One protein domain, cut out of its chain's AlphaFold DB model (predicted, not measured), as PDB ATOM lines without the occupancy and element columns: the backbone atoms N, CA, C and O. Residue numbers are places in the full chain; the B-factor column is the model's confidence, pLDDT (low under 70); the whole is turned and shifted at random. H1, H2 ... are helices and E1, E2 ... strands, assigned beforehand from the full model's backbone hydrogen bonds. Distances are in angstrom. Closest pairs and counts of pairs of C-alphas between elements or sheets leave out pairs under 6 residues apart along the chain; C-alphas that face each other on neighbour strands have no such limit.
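What this domain is: This is residues 2 to 65 of the 95 residues of the protein "NAD(P)H-quinone oxidoreductase subunit I, chloroplastic" of bioreactor metagenome (UniProt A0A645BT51). Little regular structure: a small two-strand ladder, E1 beside E2, from which a wide loop runs out through H1 and back, while residues 4 to 9 of the opening arm stick out. The printed part has 64 residues, 15 of them in named elements, in the order E1, H1, E2, H2; the class is mixed, the sheet E1 - E2 antiparallel. The whole is loose, with a radius of gyration of the C-alphas of 14.7 A, and elongated, spanning 46 by 26 by 17 A.

Where its parts are: E1 is residues 17 to 19, 6.5 A long, from C-alpha 17 at (-13.951, -17.910, 37.289). E2 is residues 57 to 59, 6.5 A. H1 is residues 28 to 32, 6.0 A; H2 is residues 60 to 63, 5.0 A, to C-alpha 63 at (-13.154, -26.068, 39.149).

How they stand to each other: E1 and E2 are antiparallel at 161 degrees, with N 18 and O 58 2.9 A apart, within hydrogen-bond range. The closest C-alphas of E1 and H2, Gln 17 and Lys 60, are 6.4 A apart. H1 and H2 are apart. H1's O i to N i+4 pair is within range; H2 is too short for one.

The domain as a whole: The C-alphas farthest apart, Thr 6 and Tyr 49, are 46.4 A apart. The link H1 to E2 is long, 24 residues. The printed part has no cut, and no printed residue is under 70 in pLDDT.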
ATOM      1  N   THR A   2      -5.298 -26.059  18.978       75.56
ATOM      2  CA  THR A   2      -6.032 -26.775  17.924       75.56
ATOM      3  C   THR A   2      -6.170 -28.237  18.312       75.56
ATOM      4  O   THR A   2      -5.280 -28.792  18.955       75.56
ATOM      5  N   ASP A   3      -7.291 -28.839  17.952       81.19
ATOM      6  CA  ASP A   3      -7.523 -30.263  18.134       81.19
ATOM      7  C   ASP A   3      -6.535 -31.065  17.269       81.19
ATOM      8  O   ASP A   3      -6.329 -30.743  16.096       81.19
ATOM      9  N   ALA A   4      -5.874 -32.059  17.871       80.62
ATOM     10  CA  ALA A   4      -4.771 -32.787  17.242       80.62
ATOM     11  C   ALA A   4      -5.225 -33.704  16.094       80.62
ATOM     12  O   ALA A   4      -4.423 -34.014  15.217       80.62
ATOM     13  N   GLU A   5      -6.495 -34.112  16.081       81.75
ATOM     14  CA  GLU A   5      -7.047 -35.026  15.077       81.75
ATOM     15  C   GLU A   5      -7.794 -34.274  13.972       81.75
ATOM     16  O   GLU A   5      -7.716 -34.631  12.799       81.75
ATOM     17  N   THR A   6      -8.499 -33.197  14.322       84.25
ATOM     18  CA  THR A   6      -9.370 -32.461  13.395       84.25
ATOM     19  C   THR A   6      -8.761 -31.160  12.872       84.25
ATOM     20  O   THR A   6      -9.312 -30.563  11.947       84.25
ATOM     21  N   GLY A   7      -7.659 -30.677  13.463       83.94
ATOM     22  CA  GLY A   7      -6.990 -29.421  13.095       83.94
ATOM     23  C   GLY A   7      -7.815 -28.157  13.367       83.94
ATOM     24  O   GLY A   7      -7.355 -27.042  13.108       83.94
ATOM     25  N   LYS A   8      -9.037 -28.300  13.894       84.62
ATOM     26  CA  LYS A   8      -9.937 -27.186  14.188       84.62
ATOM     27  C   LYS A   8      -9.491 -26.468  15.468       84.62
ATOM     28  O   LYS A   8      -9.027 -27.119  16.409       84.62
ATOM     29  N   PRO A   9      -9.636 -25.134  15.553       84.75
ATOM     30  CA  PRO A   9      -9.414 -24.411  16.801       84.75
ATOM     31  C   PRO A   9     -10.380 -24.901  17.885       84.75
ATOM     32  O   PRO A   9     -11.590 -24.907  17.667       84.75
ATOM     33  N   ILE A  10      -9.858 -25.283  19.054       82.62
ATOM     34  CA  ILE A  10     -10.689 -25.584  20.222       82.62
ATOM     35  C   ILE A  10     -11.051 -24.240  20.862       82.62
ATOM     36  O   ILE A  10     -10.140 -23.547  21.339       82.62
ATOM     37  N   PRO A  11     -12.338 -23.850  20.882       81.50
ATOM     38  CA  PRO A  11     -12.759 -22.625  21.540       81.50
ATOM     39  C   PRO A  11     -12.556 -22.795  23.045       81.50
ATOM     40  O   PRO A  11     -13.205 -23.612  23.694       81.50
ATOM     41  N   GLN A  12     -11.605 -22.045  23.590       81.81
ATOM     42  CA  GLN A  12     -11.298 -22.018  25.013       81.81
ATOM     43  C   GLN A  12     -11.526 -20.587  25.498       81.81
ATOM     44  O   GLN A  12     -11.069 -19.660  24.824       81.81
ATOM     45  N   PRO A  13     -12.230 -20.384  26.621       86.38
ATOM     46  CA  PRO A  13     -12.327 -19.056  27.204       86.38
ATOM     47  C   PRO A  13     -10.937 -18.600  27.670       86.38
ATOM     48  O   PRO A  13     -10.154 -19.417  28.155       86.38
ATOM     49  N   GLU A  14     -10.641 -17.306  27.529       89.88
ATOM     50  CA  GLU A  14      -9.412 -16.702  28.069       89.88
ATOM     51  C   GLU A  14      -9.373 -16.812  29.599       89.88
ATOM     52  O   GLU A  14      -8.335 -17.124  30.177       89.88
ATOM     53  N   SER A  15     -10.524 -16.631  30.251       91.75
ATOM     54  CA  SER A  15     -10.698 -16.818  31.686       91.75
ATOM     55  C   SER A  15     -12.074 -17.407  32.000       91.75
ATOM     56  O   SER A  15     -13.063 -17.158  31.308       91.75
ATOM     57  N   TYR A  16     -12.134 -18.225  33.048       93.94
ATOM     58  CA  TYR A  16     -13.380 -18.733  33.611       93.94
ATOM     59  C   TYR A  16     -13.223 -18.805  35.124       93.94
ATOM     60  O   TYR A  16     -12.364 -19.535  35.616       93.94
ATOM     61  N   GLN A  17     -14.014 -18.011  35.839       95.56
ATOM     62  CA  GLN A  17     -13.951 -17.910  37.289       95.56
ATOM     63  C   GLN A  17     -15.356 -17.927  37.882       95.56
ATOM     64  O   GLN A  17     -16.279 -17.327  37.326       95.56
ATOM     65  N   ILE A  18     -15.505 -18.599  39.018       95.12
ATOM     66  CA  ILE A  18     -16.717 -18.569  39.834       95.12
ATOM     67  C   ILE A  18     -16.335 -18.009  41.195       95.12
ATOM     68  O   ILE A  18     -15.511 -18.586  41.897       95.12
ATOM     69  N   ASP A  19     -16.948 -16.890  41.559       94.31
ATOM     70  CA  ASP A  19     -16.860 -16.347  42.908       94.31
ATOM     71  C   ASP A  19     -17.941 -17.006  43.780       94.31
ATOM     72  O   ASP A  19     -19.146 -16.796  43.592       94.31
ATOM     73  N   THR A  20     -17.509 -17.853  44.714       92.88
ATOM     74  CA  THR A  20     -18.410 -18.588  45.604       92.88
ATOM     75  C   THR A  20     -19.022 -17.713  46.694       92.88
ATOM     76  O   THR A  20     -20.026 -18.124  47.266       92.88
ATOM     77  N   ASP A  21     -18.497 -16.507  46.951       91.00
ATOM     78  CA  ASP A  21     -19.108 -15.561  47.897       91.00
ATOM     79  C   ASP A  21     -20.396 -14.934  47.346       91.00
ATOM     80  O   ASP A  21     -21.275 -14.550  48.118       91.00
ATOM     81  N   ILE A  22     -20.510 -14.810  46.020       92.94
ATOM     82  CA  ILE A  22     -21.692 -14.240  45.349       92.94
ATOM     83  C   ILE A  22     -22.584 -15.309  44.705       92.94
ATOM     84  O   ILE A  22     -23.734 -15.032  44.356       92.94
ATOM     85  N   CYS A  23     -22.068 -16.526  44.517       94.31
ATOM     86  CA  CYS A  23     -22.820 -17.634  43.947       94.31
ATOM     87  C   CYS A  23     -24.013 -18.002  44.843       94.31
ATOM     88  O   CYS A  23     -23.859 -18.369  46.003       94.31
ATOM     89  N   MET A  24     -25.221 -17.991  44.276       96.38
ATOM     90  CA  MET A  24     -26.441 -18.387  44.994       96.38
ATOM     91  C   MET A  24     -26.677 -19.905  45.007       96.38
ATOM     92  O   MET A  24     -27.694 -20.360  45.523       96.38
ATOM     93  N   ASN A  25     -25.791 -20.692  44.385       95.25
ATOM     94  CA  ASN A  25     -25.915 -22.149  44.245       95.25
ATOM     95  C   ASN A  25     -27.255 -22.616  43.640       95.25
ATOM     96  O   ASN A  25     -27.732 -23.710  43.923       95.25
ATOM     97  N   CYS A  26     -27.861 -21.797  42.776       96.62
ATOM     98  CA  CYS A  26     -29.184 -22.059  42.205       96.62
ATOM     99  C   CYS A  26     -29.199 -23.110  41.082       96.62
ATOM    100  O   CYS A  26     -30.269 -23.563  40.697       96.62
ATOM    101  N   GLY A  27     -28.041 -23.476  40.523       95.62
ATOM    102  CA  GLY A  27     -27.936 -24.480  39.456       95.62
ATOM    103  C   GLY A  27     -28.275 -23.992  38.041       95.62
ATOM    104  O   GLY A  27     -28.107 -24.757  37.094       95.62
ATOM    105  N   LEU A  28     -28.655 -22.722  37.853       96.94
ATOM    106  CA  LEU A  28     -29.011 -22.178  36.530       96.94
ATOM    107  C   LEU A  28     -27.879 -22.291  35.497       96.94
ATOM    108  O   LEU A  28     -28.139 -22.471  34.310       96.94
ATOM    109  N   CYS A  29     -26.618 -22.215  35.932       95.75
ATOM    110  CA  CYS A  29     -25.467 -22.407  35.050       95.75
ATOM    111  C   CYS A  29     -25.423 -23.813  34.429       95.75
ATOM    112  O   CYS A  29     -25.043 -23.946  33.268       95.75
ATOM    113  N   VAL A  30     -25.842 -24.840  35.174       95.19
ATOM    114  CA  VAL A  30     -25.896 -26.231  34.704       95.19
ATOM    115  C   VAL A  30     -27.031 -26.414  33.705       95.19
ATOM    116  O   VAL A  30     -26.834 -27.029  32.665       95.19
ATOM    117  N   GLU A  31     -28.202 -25.843  33.987       94.81
ATOM    118  CA  GLU A  31     -29.369 -25.960  33.106       94.81
ATOM    119  C   GLU A  31     -29.198 -25.198  31.789       94.81
ATOM    120  O   GLU A  31     -29.616 -25.671  30.734       94.81
ATOM    121  N   TYR A  32     -28.577 -24.017  31.840       95.88
ATOM    122  CA  TYR A  32     -28.406 -23.176  30.662       95.88
ATOM    123  C   TYR A  32     -27.282 -23.657  29.741       95.88
ATOM    124  O   TYR A  32     -27.293 -23.342  28.552       95.88
ATOM    125  N   CYS A  33     -26.295 -24.393  30.262       92.81
ATOM    126  CA  CYS A  33     -25.146 -24.808  29.470       92.81
ATOM    127  C   CYS A  33     -25.560 -25.821  28.384       92.81
ATOM    128  O   CYS A  33     -25.854 -26.973  28.700       92.81
ATOM    129  N   PRO A  34     -25.503 -25.466  27.086       91.12
ATOM    130  CA  PRO A  34     -25.941 -26.368  26.019       91.12
ATOM    131  C   PRO A  34     -24.952 -27.514  25.765       91.12
ATOM    132  O   PRO A  34     -25.297 -28.505  25.124       91.12
ATOM    133  N   PHE A  35     -23.717 -27.371  26.252       89.31
ATOM    134  CA  PHE A  35     -22.625 -28.328  26.071       89.31
ATOM    135  C   PHE A  35     -22.407 -29.229  27.283       89.31
ATOM    136  O   PHE A  35     -21.509 -30.065  27.250       89.31
ATOM    137  N   ASP A  36     -23.194 -29.044  28.346       90.31
ATOM    138  CA  ASP A  36     -23.052 -29.798  29.591       90.31
ATOM    139  C   ASP A  36     -21.644 -29.686  30.220       90.31
ATOM    140  O   ASP A  36     -21.091 -30.643  30.756       90.31
ATOM    141  N   ALA A  37     -21.033 -28.498  30.115       91.25
ATOM    142  CA  ALA A  37     -19.646 -28.252  30.517       91.25
ATOM    143  C   ALA A  37     -19.457 -28.046  32.031       91.25
ATOM    144  O   ALA A  37     -18.331 -28.106  32.520       91.25
ATOM    145  N   ILE A  38     -20.534 -27.775  32.771       93.81
ATOM    146  CA  ILE A  38     -20.515 -27.510  34.215       93.81
ATOM    147  C   ILE A  38     -21.583 -28.344  34.924       93.81
ATOM    148  O   ILE A  38     -22.682 -28.527  34.405       93.81
ATOM    149  N   LYS A  39     -21.265 -28.828  36.129       94.62
ATOM    150  CA  LYS A  39     -22.159 -29.598  37.006       94.62
ATOM    151  C   LYS A  39     -22.074 -29.071  38.439       94.62
ATOM    152  O   LYS A  39     -21.028 -28.577  38.850       94.62
ATOM    153  N   MET A  40     -23.155 -29.220  39.207       94.44
ATOM    154  CA  MET A  40     -23.150 -28.912  40.642       94.44
ATOM    155  C   MET A  40     -22.416 -30.002  41.427       94.44
ATOM    156  O   MET A  40     -22.781 -31.183  41.342       94.44
ATOM    157  N   ASP A  41     -21.434 -29.578  42.216       93.06
ATOM    158  CA  ASP A  41     -20.659 -30.428  43.118       93.06
ATOM    159  C   ASP A  41     -21.446 -30.771  44.407       93.06
ATOM    160  O   ASP A  41     -22.564 -30.295  44.632       93.06
ATOM    161  N   HIS A  42     -20.877 -31.646  45.233       91.31
ATOM    162  CA  HIS A  42     -21.309 -31.993  46.588       91.31
ATOM    163  C   HIS A  42     -20.358 -31.480  47.671       91.31
ATOM    164  O   HIS A  42     -20.581 -31.765  48.843       91.31
ATOM    165  N   ASP A  43     -19.323 -30.726  47.306       89.75
ATOM    166  CA  ASP A  43     -18.482 -30.037  48.279       89.75
ATOM    167  C   ASP A  43     -19.225 -28.817  48.849       89.75
ATOM    168  O   ASP A  43     -19.566 -27.882  48.123       89.75
ATOM    169  N   PHE A  44     -19.532 -28.859  50.146       89.62
ATOM    170  CA  PHE A  44     -20.267 -27.810  50.859       89.62
ATOM    171  C   PHE A  44     -19.450 -27.168  51.986       89.62
ATOM    172  O   PHE A  44     -19.859 -26.143  52.532       89.62
ATOM    173  N   GLU A  45     -18.288 -27.723  52.335       91.44
ATOM    174  CA  GLU A  45     -17.451 -27.243  53.441       91.44
ATOM    175  C   GLU A  45     -16.461 -26.172  52.956       91.44
ATOM    176  O   GLU A  45     -15.256 -26.248  53.171       91.44
ATOM    177  N   LEU A  46     -16.989 -25.136  52.298       87.12
ATOM    178  CA  LEU A  46     -16.193 -24.109  51.610       87.12
ATOM    179  C   LEU A  46     -15.750 -22.949  52.519       87.12
ATOM    180  O   LEU A  46     -15.229 -21.948  52.035       87.12
ATOM    181  N   SER A  47     -16.000 -23.040  53.827       88.88
ATOM    182  CA  SER A  47     -15.736 -21.942  54.761       88.88
ATOM    183  C   SER A  47     -14.239 -21.650  54.883       88.88
ATOM    184  O   SER A  47     -13.449 -22.526  55.227       88.88
ATOM    185  N   SER A  48     -13.865 -20.387  54.679       89.19
ATOM    186  CA  SER A  48     -12.513 -19.872  54.901       89.19
ATOM    187  C   SER A  48     -12.550 -18.603  55.751       89.19
ATOM    188  O   SER A  48     -13.532 -17.860  55.749       89.19
ATOM    189  N   TYR A  49     -11.451 -18.327  56.452       88.19
ATOM    190  CA  TYR A  49     -11.227 -17.049  57.137       88.19
ATOM    191  C   TYR A  49     -10.702 -15.956  56.199       88.19
ATOM    192  O   TYR A  49     -10.672 -14.782  56.567       88.19
ATOM    193  N   ASP A  50     -10.269 -16.334  54.999       85.81
ATOM    194  CA  ASP A  50      -9.648 -15.427  54.048       85.81
ATOM    195  C   ASP A  50     -10.633 -15.000  52.960       85.81
ATOM    196  O   ASP A  50     -10.917 -15.746  52.026       85.81
ATOM    197  N   ARG A  51     -11.123 -13.764  53.071       77.06
ATOM    198  CA  ARG A  51     -11.910 -13.120  52.012       77.06
ATOM    199  C   ARG A  51     -11.042 -12.321  51.036       77.06
ATOM    200  O   ARG A  51     -11.441 -12.108  49.897       77.06
ATOM    201  N   GLN A  52      -9.893 -11.811  51.477       78.12
ATOM    202  CA  GLN A  52      -9.167 -10.766  50.747       78.12
ATOM    203  C   GLN A  52      -8.185 -11.310  49.710       78.12
ATOM    204  O   GLN A  52      -7.885 -10.599  48.755       78.12
ATOM    205  N   ASN A  53      -7.740 -12.563  49.836       81.19
ATOM    206  CA  ASN A  53      -6.787 -13.160  48.897       81.19
ATOM    207  C   ASN A  53      -7.440 -14.132  47.906       81.19
ATOM    208  O   ASN A  53      -6.796 -15.058  47.419       81.19
ATOM    209  N   GLY A  54      -8.729 -13.942  47.608       81.50
ATOM    210  CA  GLY A  54      -9.410 -14.711  46.566       81.50
ATOM    211  C   GLY A  54      -9.597 -16.192  46.898       81.50
ATOM    212  O   GLY A  54      -9.766 -16.992  45.984       81.50
ATOM    213  N   ALA A  55      -9.614 -16.581  48.181       86.44
ATOM    214  CA  ALA A  55      -9.801 -17.982  48.578       86.44
ATOM    215  C   ALA A  55     -11.086 -18.606  47.998       86.44
ATOM    216  O   ALA A  55     -11.130 -19.819  47.781       86.44
ATOM    217  N   HIS A  56     -12.094 -17.766  47.730       91.25
ATOM    218  CA  HIS A  56     -13.425 -18.083  47.200       91.25
ATOM    219  C   HIS A  56     -13.600 -17.760  45.704       91.25
ATOM    220  O   HIS A  56     -14.671 -17.974  45.146       91.25
ATOM    221  N   ILE A  57     -12.552 -17.280  45.028       93.38
ATOM    222  CA  ILE A  57     -12.554 -17.087  43.575       93.38
ATOM    223  C   ILE A  57     -11.941 -18.339  42.957       93.38
ATOM    224  O   ILE A  57     -10.745 -18.590  43.089       93.38
ATOM    225  N   TYR A  58     -12.770 -19.172  42.337       93.56
ATOM    226  CA  TYR A  58     -12.331 -20.449  41.781       93.56
ATOM    227  C   TYR A  58     -12.097 -20.295  40.287       93.56
ATOM    228  O   TYR A  58     -13.025 -19.979  39.547       93.56
ATOM    229  N   ASP A  59     -10.861 -20.515  39.857       94.62
ATOM    230  CA  ASP A  59     -10.477 -20.563  38.451       94.62
ATOM    231  C   ASP A  59     -10.806 -21.916  37.809       94.62
ATOM    232  O   ASP A  59     -11.304 -22.856  38.440       94.62
ATOM    233  N   LYS A  60     -10.545 -22.008  36.507       92.31
ATOM    234  CA  LYS A  60     -10.804 -23.211  35.726       92.31
ATOM    235  C   LYS A  60     -10.021 -24.413  36.254       92.31
ATOM    236  O   LYS A  60     -10.557 -25.519  36.242       92.31
ATOM    237  N   GLU A  61      -8.784 -24.219  36.704       91.94
ATOM    238  CA  GLU A  61      -7.959 -25.278  37.275       91.94
ATOM    239  C   GLU A  61      -8.582 -25.846  38.556       91.94
ATOM    240  O   GLU A  61      -8.690 -27.065  38.692       91.94
ATOM    241  N   LYS A  62      -9.053 -24.988  39.469       92.00
ATOM    242  CA  LYS A  62      -9.702 -25.401  40.723       92.00
ATOM    243  C   LYS A  62     -11.071 -26.048  40.498       92.00
ATOM    244  O   LYS A  62     -11.423 -27.000  41.201       92.00
ATOM    245  N   LEU A  63     -11.836 -25.542  39.528       93.88
ATOM    246  CA  LEU A  63     -13.154 -26.068  39.149       93.88
ATOM    247  C   LEU A  63     -13.064 -27.382  38.362       93.88
ATOM    248  O   LEU A  63     -14.006 -28.173  38.370       93.88
ATOM    249  N   GLY A  64     -11.947 -27.622  37.674       93.62
ATOM    250  CA  GLY A  64     -11.727 -28.820  36.877       93.62
ATOM    251  C   GLY A  64     -11.709 -30.084  37.734       93.62
ATOM    252  O   GLY A  64     -10.842 -30.264  38.588       93.62
ATOM    253  N   LYS A  65     -12.645 -31.001  37.475       93.44
ATOM    254  CA  LYS A  65     -12.697 -32.328  38.103       93.44
ATOM    255  C   LYS A  65     -12.718 -33.422  37.029       93.44
ATOM    256  O   LYS A  65     -13.276 -33.200  35.952       93.44
TER     257      LYS A  65